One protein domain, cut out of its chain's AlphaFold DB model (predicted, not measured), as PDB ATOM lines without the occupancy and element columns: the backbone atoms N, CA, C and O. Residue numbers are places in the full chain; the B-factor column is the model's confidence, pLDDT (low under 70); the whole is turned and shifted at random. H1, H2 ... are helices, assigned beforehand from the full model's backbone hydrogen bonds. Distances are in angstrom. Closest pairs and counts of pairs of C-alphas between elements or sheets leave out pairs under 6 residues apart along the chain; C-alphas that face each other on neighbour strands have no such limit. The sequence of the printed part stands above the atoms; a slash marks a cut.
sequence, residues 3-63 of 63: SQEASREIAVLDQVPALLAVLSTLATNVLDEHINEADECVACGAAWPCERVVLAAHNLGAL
ATOM      1  N   SER A   3      23.950  46.026  51.035       62.44
ATOM      2  CA  SER A   3      23.315  44.741  51.380       62.44
ATOM      3  C   SER A   3      21.844  44.859  51.803       62.44
ATOM      4  O   SER A   3      21.094  43.890  51.704       62.44
ATOM      5  N   GLN A   4      21.418  46.034  52.273       62.38
ATOM      6  CA  GLN A   4      20.075  46.241  52.831       62.38
ATOM      7  C   GLN A   4      19.031  46.592  51.756       62.38
ATOM      8  O   GLN A   4      17.858  46.261  51.920       62.38
ATOM      9  N   GLU A   5      19.454  47.207  50.646       62.41
ATOM     10  CA  GLU A   5      18.595  47.496  49.488       62.41
ATOM     11  C   GLU A   5      18.337  46.228  48.668       62.41
ATOM     12  O   GLU A   5      17.181  45.880  48.448       62.41
ATOM     13  N   ALA A   6      19.384  45.449  48.372       62.38
ATOM     14  CA  ALA A   6      19.256  44.171  47.665       62.38
ATOM     15  C   ALA A   6      18.351  43.163  48.404       62.38
ATOM     16  O   ALA A   6      17.570  42.443  47.789       62.38
ATOM     17  N   SER A   7      18.405  43.139  49.742       66.06
ATOM     18  CA  SER A   7      17.552  42.252  50.551       66.06
ATOM     19  C   SER A   7      16.073  42.658  50.528       66.06
ATOM     20  O   SER A   7      15.196  41.802  50.620       66.06
ATOM     21  N   ARG A   8      15.776  43.960  50.410       65.75
ATOM     22  CA  ARG A   8      14.399  44.461  50.279       65.75
ATOM     23  C   ARG A   8      13.836  44.203  48.887       65.75
ATOM     24  O   ARG A   8      12.665  43.874  48.767       65.75
ATOM     25  N   GLU A   9      14.670  44.324  47.863       66.38
ATOM     26  CA  GLU A   9      14.288  44.127  46.466       66.38
ATOM     27  C   GLU A   9      13.888  42.667  46.185       66.38
ATOM     28  O   GLU A   9      12.838  42.416  45.599       66.38
ATOM     29  N   ILE A  10      14.637  41.697  46.723       65.44
ATOM     30  CA  ILE A  10      14.306  40.262  46.624       65.44
ATOM     31  C   ILE A  10      12.988  39.941  47.351       65.44
ATOM     32  O   ILE A  10      12.119  39.278  46.790       65.44
ATOM     33  N   ALA A  11      12.781  40.480  48.557       69.31
ATOM     34  CA  ALA A  11      11.552  40.258  49.327       69.31
ATOM     35  C   ALA A  11      10.291  40.868  48.678       69.31
ATOM     36  O   ALA A  11       9.170  40.442  48.972       69.31
ATOM     37  N   VAL A  12      10.454  41.882  47.822       70.62
ATOM     38  CA  VAL A  12       9.366  42.450  47.012       70.62
ATOM     39  C   VAL A  12       9.081  41.560  45.804       70.62
ATOM     40  O   VAL A  12       7.915  41.290  45.519       70.62
ATOM     41  N   LEU A  13      10.118  41.056  45.129       75.12
ATOM     42  CA  LEU A  13       9.969  40.157  43.980       75.12
ATOM     43  C   LEU A  13       9.267  38.843  44.352       75.12
ATOM     44  O   LEU A  13       8.411  38.385  43.597       75.12
ATOM     45  N   ASP A  14       9.530  38.300  45.542       82.50
ATOM     46  CA  ASP A  14       8.855  37.093  46.044       82.50
ATOM     47  C   ASP A  14       7.335  37.278  46.222       82.50
ATOM     48  O   ASP A  14       6.571  36.313  46.177       82.50
ATOM     49  N   GLN A  15       6.869  38.519  46.390       87.31
ATOM     50  CA  GLN A  15       5.444  38.840  46.518       87.31
ATOM     51  C   GLN A  15       4.761  39.093  45.173       87.31
ATOM     52  O   GLN A  15       3.530  39.096  45.115       87.31
ATOM     53  N   VAL A  16       5.524  39.282  44.089       90.31
ATOM     54  CA  VAL A  16       4.970  39.603  42.767       90.31
ATOM     55  C   VAL A  16       3.947  38.555  42.318       90.31
ATOM     56  O   VAL A  16       2.833  38.963  42.003       90.31
ATOM     57  N   PRO A  17       4.204  37.231  42.367       92.50
ATOM     58  CA  PRO A  17       3.209  36.245  41.937       92.50
ATOM     59  C   PRO A  17       1.884  36.330  42.708       92.50
ATOM     60  O   PRO A  17       0.812  36.227  42.115       92.50
ATOM     61  N   ALA A  18       1.942  36.570  44.023       92.50
ATOM     62  CA  ALA A  18       0.748  36.722  44.849       92.50
ATOM     63  C   ALA A  18      -0.021  38.007  44.504       92.50
ATOM     64  O   ALA A  18      -1.246  37.986  44.402       92.50
ATOM     65  N   LEU A  19       0.689  39.114  44.268       93.31
ATOM     66  CA  LEU A  19       0.084  40.380  43.848       93.31
ATOM     67  C   LEU A  19      -0.571  40.272  42.466       93.31
ATOM     68  O   LEU A  19      -1.681  40.769  42.284       93.31
ATOM     69  N   LEU A  20       0.067  39.581  41.518       95.25
ATOM     70  CA  LEU A  20      -0.501  39.329  40.191       95.25
ATOM     71  C   LEU A  20      -1.760  38.450  40.276       95.25
ATOM     72  O   LEU A  20      -2.742  38.733  39.596       95.25
ATOM     73  N   ALA A  21      -1.784  37.447  41.161       95.44
ATOM     74  CA  ALA A  21      -2.977  36.631  41.399       95.44
ATOM     75  C   ALA A  21      -4.146  37.453  41.975       95.44
ATOM     76  O   ALA A  21      -5.292  37.303  41.544       95.44
ATOM     77  N   VAL A  22      -3.861  38.366  42.912       95.88
ATOM     78  CA  VAL A  22      -4.862  39.305  43.446       95.88
ATOM     79  C   VAL A  22      -5.366  40.239  42.347       95.88
ATOM     80  O   VAL A  22      -6.575  40.421  42.213       95.88
ATOM     81  N   LEU A  23      -4.467  40.791  41.527       96.25
ATOM     82  CA  LEU A  23      -4.834  41.676  40.422       96.25
ATOM     83  C   LEU A  23      -5.708  40.961  39.381       96.25
ATOM     84  O   LEU A  23      -6.714  41.521  38.955       96.25
ATOM     85  N   SER A  24      -5.361  39.721  39.025       97.94
ATOM     86  CA  SER A  24      -6.148  38.869  38.125       97.94
ATOM     87  C   SER A  24      -7.555  38.619  38.668       97.94
ATOM     88  O   SER A  24      -8.541  38.784  37.950       97.94
ATOM     89  N   THR A  25      -7.654  38.291  39.960       98.25
ATOM     90  CA  THR A  25      -8.940  38.042  40.625       98.25
ATOM     91  C   THR A  25      -9.810  39.297  40.618       98.25
ATOM     92  O   THR A  25     -10.972  39.245  40.230       98.25
ATOM     93  N   LEU A  26      -9.243  40.450  40.989       98.06
ATOM     94  CA  LEU A  26      -9.966  41.723  40.989       98.06
ATOM     95  C   LEU A  26     -10.428  42.122  39.588       98.06
ATOM     96  O   LEU A  26     -11.565  42.551  39.421       98.06
ATOM     97  N   ALA A  27      -9.563  41.980  38.585       98.25
ATOM     98  CA  ALA A  27      -9.911  42.306  37.211       98.25
ATOM     99  C   ALA A  27     -11.020  41.387  36.673       98.25
ATOM    100  O   ALA A  27     -11.955  41.876  36.047       98.25
ATOM    101  N   THR A  28     -10.967  40.089  36.981       98.38
ATOM    102  CA  THR A  28     -12.029  39.136  36.621       98.38
ATOM    103  C   THR A  28     -13.361  39.536  37.252       98.38
ATOM    104  O   THR A  28     -14.340  39.710  36.535       98.38
ATOM    105  N   ASN A  29     -13.378  39.814  38.561       98.31
ATOM    106  CA  ASN A  29     -14.596  40.242  39.255       98.31
ATOM    107  C   ASN A  29     -15.177  41.532  38.659       98.31
ATOM    108  O   ASN A  29     -16.385  41.644  38.488       98.31
ATOM    109  N   VAL A  30     -14.326  42.502  38.300       98.31
ATOM    110  CA  VAL A  30     -14.789  43.735  37.648       98.31
ATOM    111  C   VAL A  30     -15.455  43.433  36.309       98.31
ATOM    112  O   VAL A  30     -16.493  44.021  36.027       98.31
ATOM    113  N   LEU A  31     -14.897  42.543  35.487       98.12
ATOM    114  CA  LEU A  31     -15.502  42.189  34.198       98.12
ATOM    115  C   LEU A  31     -16.811  41.404  34.349       98.12
ATOM    116  O   LEU A  31     -17.694  41.556  33.509       98.12
ATOM    117  N   ASP A  32     -16.948  40.612  35.413       97.94
ATOM    118  CA  ASP A  32     -18.179  39.878  35.716       97.94
ATOM    119  C   ASP A  32     -19.288  40.802  36.255       97.94
ATOM    120  O   ASP A  32     -20.460  40.637  35.918       97.94
ATOM    121  N   GLU A  33     -18.937  41.786  37.088       98.00
ATOM    122  CA  GLU A  33     -19.892  42.712  37.716       98.00
ATOM    123  C   GLU A  33     -20.297  43.864  36.789       98.00
ATOM    124  O   GLU A  33     -21.453  44.299  36.767       98.00
ATOM    125  N   HIS A  34     -19.346  44.393  36.022       98.25
ATOM    126  CA  HIS A  34     -19.582  45.493  35.104       98.25
ATOM    127  C   HIS A  34     -19.969  44.934  33.736       98.25
ATOM    128  O   HIS A  34     -19.109  44.735  32.886       98.25
ATOM    129  N   ILE A  35     -21.267  44.738  33.506       97.00
ATOM    130  CA  ILE A  35     -21.827  44.271  32.226       97.00
ATOM    131  C   ILE A  35     -22.440  45.416  31.406       97.00
ATOM    132  O   ILE A  35     -22.855  46.435  31.967       97.00
ATOM    133  N   ASN A  36     -22.491  45.239  30.081       97.69
ATOM    134  CA  ASN A  36     -23.175  46.150  29.161       97.69
ATOM    135  C   ASN A  36     -24.676  45.851  29.142       97.69
ATOM    136  O   ASN A  36     -25.078  44.754  28.751       97.69
ATOM    137  N   GLU A  37     -25.489  46.845  29.473       97.81
ATOM    138  CA  GLU A  37     -26.918  46.843  29.198       97.81
ATOM    139  C   GLU A  37     -27.295  48.172  28.542       97.81
ATOM    140  O   GLU A  37     -27.086  49.238  29.111       97.81
ATOM    141  N   ALA A  38     -27.837  48.109  27.323       96.69
ATOM    142  CA  ALA A  38     -28.264  49.283  26.557       96.69
ATOM    143  C   ALA A  38     -27.191  50.393  26.412       96.69
ATOM    144  O   ALA A  38     -27.508  51.575  26.517       96.69
ATOM    145  N   ASP A  39     -25.936  50.007  26.144       97.31
ATOM    146  CA  ASP A  39     -24.769  50.901  26.016       97.31
ATOM    147  C   ASP A  39     -24.377  51.626  27.320       97.31
ATOM    148  O   ASP A  39     -23.596  52.583  27.312       97.31
ATOM    149  N   GLU A  40     -24.848  51.123  28.462       97.94
ATOM    150  CA  GLU A  40     -24.526  51.597  29.805       97.94
ATOM    151  C   GLU A  40     -23.951  50.456  30.662       97.94
ATOM    152  O   GLU A  40     -24.251  49.275  30.487       97.94
ATOM    153  N   CYS A  41     -23.073  50.799  31.600       98.31
ATOM    154  CA  CYS A  41     -22.558  49.862  32.582       98.31
ATOM    155  C   CYS A  41     -23.533  49.724  33.752       98.31
ATOM    156  O   CYS A  41     -23.659  50.645  34.556       98.31
ATOM    157  N   VAL A  42     -24.119  48.540  33.929       97.38
ATOM    158  CA  VAL A  42     -25.120  48.280  34.983       97.38
ATOM    159  C   VAL A  42     -24.599  48.585  36.393       97.38
ATOM    160  O   VAL A  42     -25.336  49.072  37.247       97.38
ATOM    161  N   ALA A  43     -23.314  48.335  36.649       97.50
ATOM    162  CA  ALA A  43     -22.733  48.491  37.980       97.50
ATOM    163  C   ALA A  43     -22.493  49.955  38.394       97.50
ATOM    164  O   ALA A  43     -22.474  50.255  39.588       97.50
ATOM    165  N   CYS A  44     -22.260  50.869  37.446       97.25
ATOM    166  CA  CYS A  44     -21.909  52.260  37.767       97.25
ATOM    167  C   CYS A  44     -22.691  53.334  37.003       97.25
ATOM    168  O   CYS A  44     -22.492  54.515  37.280       97.25
ATOM    169  N   GLY A  45     -23.548  52.953  36.058       97.50
ATOM    170  CA  GLY A  45     -24.368  53.852  35.244       97.50
ATOM    171  C   GLY A  45     -23.597  54.708  34.233       97.50
ATOM    172  O   GLY A  45     -24.135  55.650  33.663       97.50
ATOM    173  N   ALA A  46     -22.302  54.448  34.038       98.19
ATOM    174  CA  ALA A  46     -21.505  55.161  33.045       98.19
ATOM    175  C   ALA A  46     -21.710  54.564  31.648       98.19
ATOM    176  O   ALA A  46     -22.005  53.376  31.522       98.19
ATOM    177  N   ALA A  47     -21.459  55.358  30.605       98.31
ATOM    178  CA  ALA A  47     -21.438  54.864  29.231       98.31
ATOM    179  C   ALA A  47     -20.493  53.658  29.094       98.31
ATOM    180  O   ALA A  47     -19.393  53.640  29.656       98.31
ATOM    181  N   TRP A  48     -20.938  52.645  28.356       97.81
ATOM    182  CA  TRP A  48     -20.158  51.441  28.122       97.81
ATOM    183  C   TRP A  48     -19.094  51.650  27.022       97.81
ATOM    184  O   TRP A  48     -19.401  52.236  25.984       97.81
ATOM    185  N   PRO A  49     -17.864  51.115  27.177       98.00
ATOM    186  CA  PRO A  49     -17.311  50.518  28.392       98.00
ATOM    187  C   PRO A  49     -16.911  51.596  29.403       98.00
ATOM    188  O   PRO A  49     -16.301  52.605  29.050       98.00
ATOM    189  N   CYS A  50     -17.184  51.350  30.686       98.44
ATOM    190  CA  CYS A  50     -16.700  52.246  31.730       98.44
ATOM    191  C   CYS A  50     -15.191  52.051  31.967       98.44
ATOM    192  O   CYS A  50     -14.623  50.995  31.677       98.44
ATOM    193  N   GLU A  51     -14.530  53.050  32.556       98.31
ATOM    194  CA  GLU A  51     -13.074  53.034  32.789       98.31
ATOM    195  C   GLU A  51     -12.597  51.809  33.588       98.31
ATOM    196  O   GLU A  51     -11.499  51.305  33.361       98.31
ATOM    197  N   ARG A  52     -13.438  51.288  34.493       98.00
ATOM    198  CA  ARG A  52     -13.124  50.091  35.286       98.00
ATOM    199  C   ARG A  52     -13.019  48.839  34.423       98.00
ATOM    200  O   ARG A  52     -12.079  48.075  34.603       98.00
ATOM    201  N   VAL A  53     -13.931  48.662  33.469       98.31
ATOM    202  CA  VAL A  53     -13.897  47.551  32.505       98.31
ATOM    203  C   VAL A  53     -12.656  47.652  31.632       98.31
ATOM    204  O   VAL A  53     -11.954  46.661  31.449       98.31
ATOM    205  N   VAL A  54     -12.339  48.858  31.146       98.31
ATOM    206  CA  VAL A  54     -11.138  49.095  30.332       98.31
ATOM    207  C   VAL A  54      -9.872  48.726  31.110       98.31
ATOM    208  O   VAL A  54      -9.023  48.000  30.597       98.31
ATOM    209  N   LEU A  55      -9.760  49.172  32.364       98.06
ATOM    210  CA  LEU A  55      -8.612  48.865  33.215       98.06
ATOM    211  C   LEU A  55      -8.522  47.371  33.557       98.06
ATOM    212  O   LEU A  55      -7.437  46.798  33.516       98.06
ATOM    213  N   ALA A  56      -9.644  46.730  33.878       98.19
ATOM    214  CA  ALA A  56      -9.682  45.305  34.182       98.19
ATOM    215  C   ALA A  56      -9.268  44.451  32.974       98.19
ATOM    216  O   ALA A  56      -8.412  43.576  33.106       98.19
ATOM    217  N   ALA A  57      -9.795  44.757  31.785       97.94
ATOM    218  CA  ALA A  57      -9.417  44.083  30.547       97.94
ATOM    219  C   ALA A  57      -7.925  44.272  30.227       97.94
ATOM    220  O   ALA A  57      -7.246  43.309  29.874       97.94
ATOM    221  N   HIS A  58      -7.397  45.487  30.404       97.69
ATOM    222  CA  HIS A  58      -5.968  45.753  30.247       97.69
ATOM    223  C   HIS A  58      -5.126  44.914  31.215       97.69
ATOM    224  O   HIS A  58      -4.159  44.282  30.798       97.69
ATOM    225  N   ASN A  59      -5.495  44.886  32.498       95.62
ATOM    226  CA  ASN A  59      -4.749  44.145  33.508       95.62
ATOM    227  C   ASN A  59      -4.727  42.646  33.205       95.62
ATOM    228  O   ASN A  59      -3.661  42.054  33.280       95.62
ATOM    229  N   LEU A  60      -5.848  42.040  32.803       96.19
ATOM    230  CA  LEU A  60      -5.852  40.627  32.405       96.19
ATOM    231  C   LEU A  60      -5.034  40.357  31.139       96.19
ATOM    232  O   LEU A  60      -4.410  39.311  31.052       96.19
ATOM    233  N   GLY A  61      -5.020  41.279  30.173       96.19
ATOM    234  CA  GLY A  61      -4.213  41.129  28.958       96.19
ATOM    235  C   GLY A  61      -2.706  41.313  29.173       96.19
ATOM    236  O   GLY A  61      -1.923  40.907  28.318       96.19
ATOM    237  N   ALA A  62      -2.303  41.943  30.279       91.31
ATOM    238  CA  ALA A  62      -0.908  42.202  30.634       91.31
ATOM    239  C   ALA A  62      -0.300  41.154  31.589       91.31
ATOM    240  O   ALA A  62       0.905  41.217  31.852       91.31
ATOM    241  N   LEU A  63      -1.121  40.243  32.125       88.12
ATOM    242  CA  LEU A  63      -0.725  39.124  32.991       88.12
ATOM    243  C   LEU A  63      -0.410  37.870  32.170       88.12
ATOM    244  O   LEU A  63       0.556  37.171  32.554       88.12
TER     245      LEU A  63
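Overview. This is residues 3 to 63 of the 63 residues of an uncharacterized protein of Amycolatopsis marina (UniProt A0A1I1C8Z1). A long helix, H2, makes the middle of an elongated shape: H3 folds back across one side of it as a helical hairpin, a loop of residues 34 to 50 makes one end, and H1 sticks out as a free arm at the other. The printed part has 61 residues with three named helices, in the order H1, H2, H3, and no named strand; the class is all helix. It is extended, with a radius of gyration of the C-alphas of 16.4 A and spans of 57 by 17 by 15 A.

Along the chain. Find C-alpha 16 at (4.970, 39.603, 42.767); from there H2, residues 16 to 33, runs 25.6 A. H3 is residues 51 to 62, 16.4 A long, ending at C-alpha 62 at (-0.908, 42.202, 30.634). H1, residues 3 to 13, begins at (23.315, 44.741, 51.380) and is 15.9 A long.

Arrangement. Look at the C-alphas of Ala 27 and Ala 56, 4.3 A apart, the closest of H2 and H3. These helices touch, H2 with residues 23 to 31 alone, and run opposite ways at a steep tilt of 43 degrees. H1 and H2 meet only through their link, and H1 and H3 are apart. In H1, H2 and H3 every O i to N i+4 pair is within hydrogen-bond range. In the loop, residues 36 to 37 pair with residues 40 to 41, antiparallel.

Size, cuts and confidence. The C-alphas farthest apart are those of Ser 3 and Ala 38, 57.4 A. Residues 3 to 19 stand free, of which 16 to 19 belong to H2. The link from H2 to H3 is long, 17 residues, and the printed part has no cut. Look for low confidence at residues 3 to 11, under 70 in pLDDT.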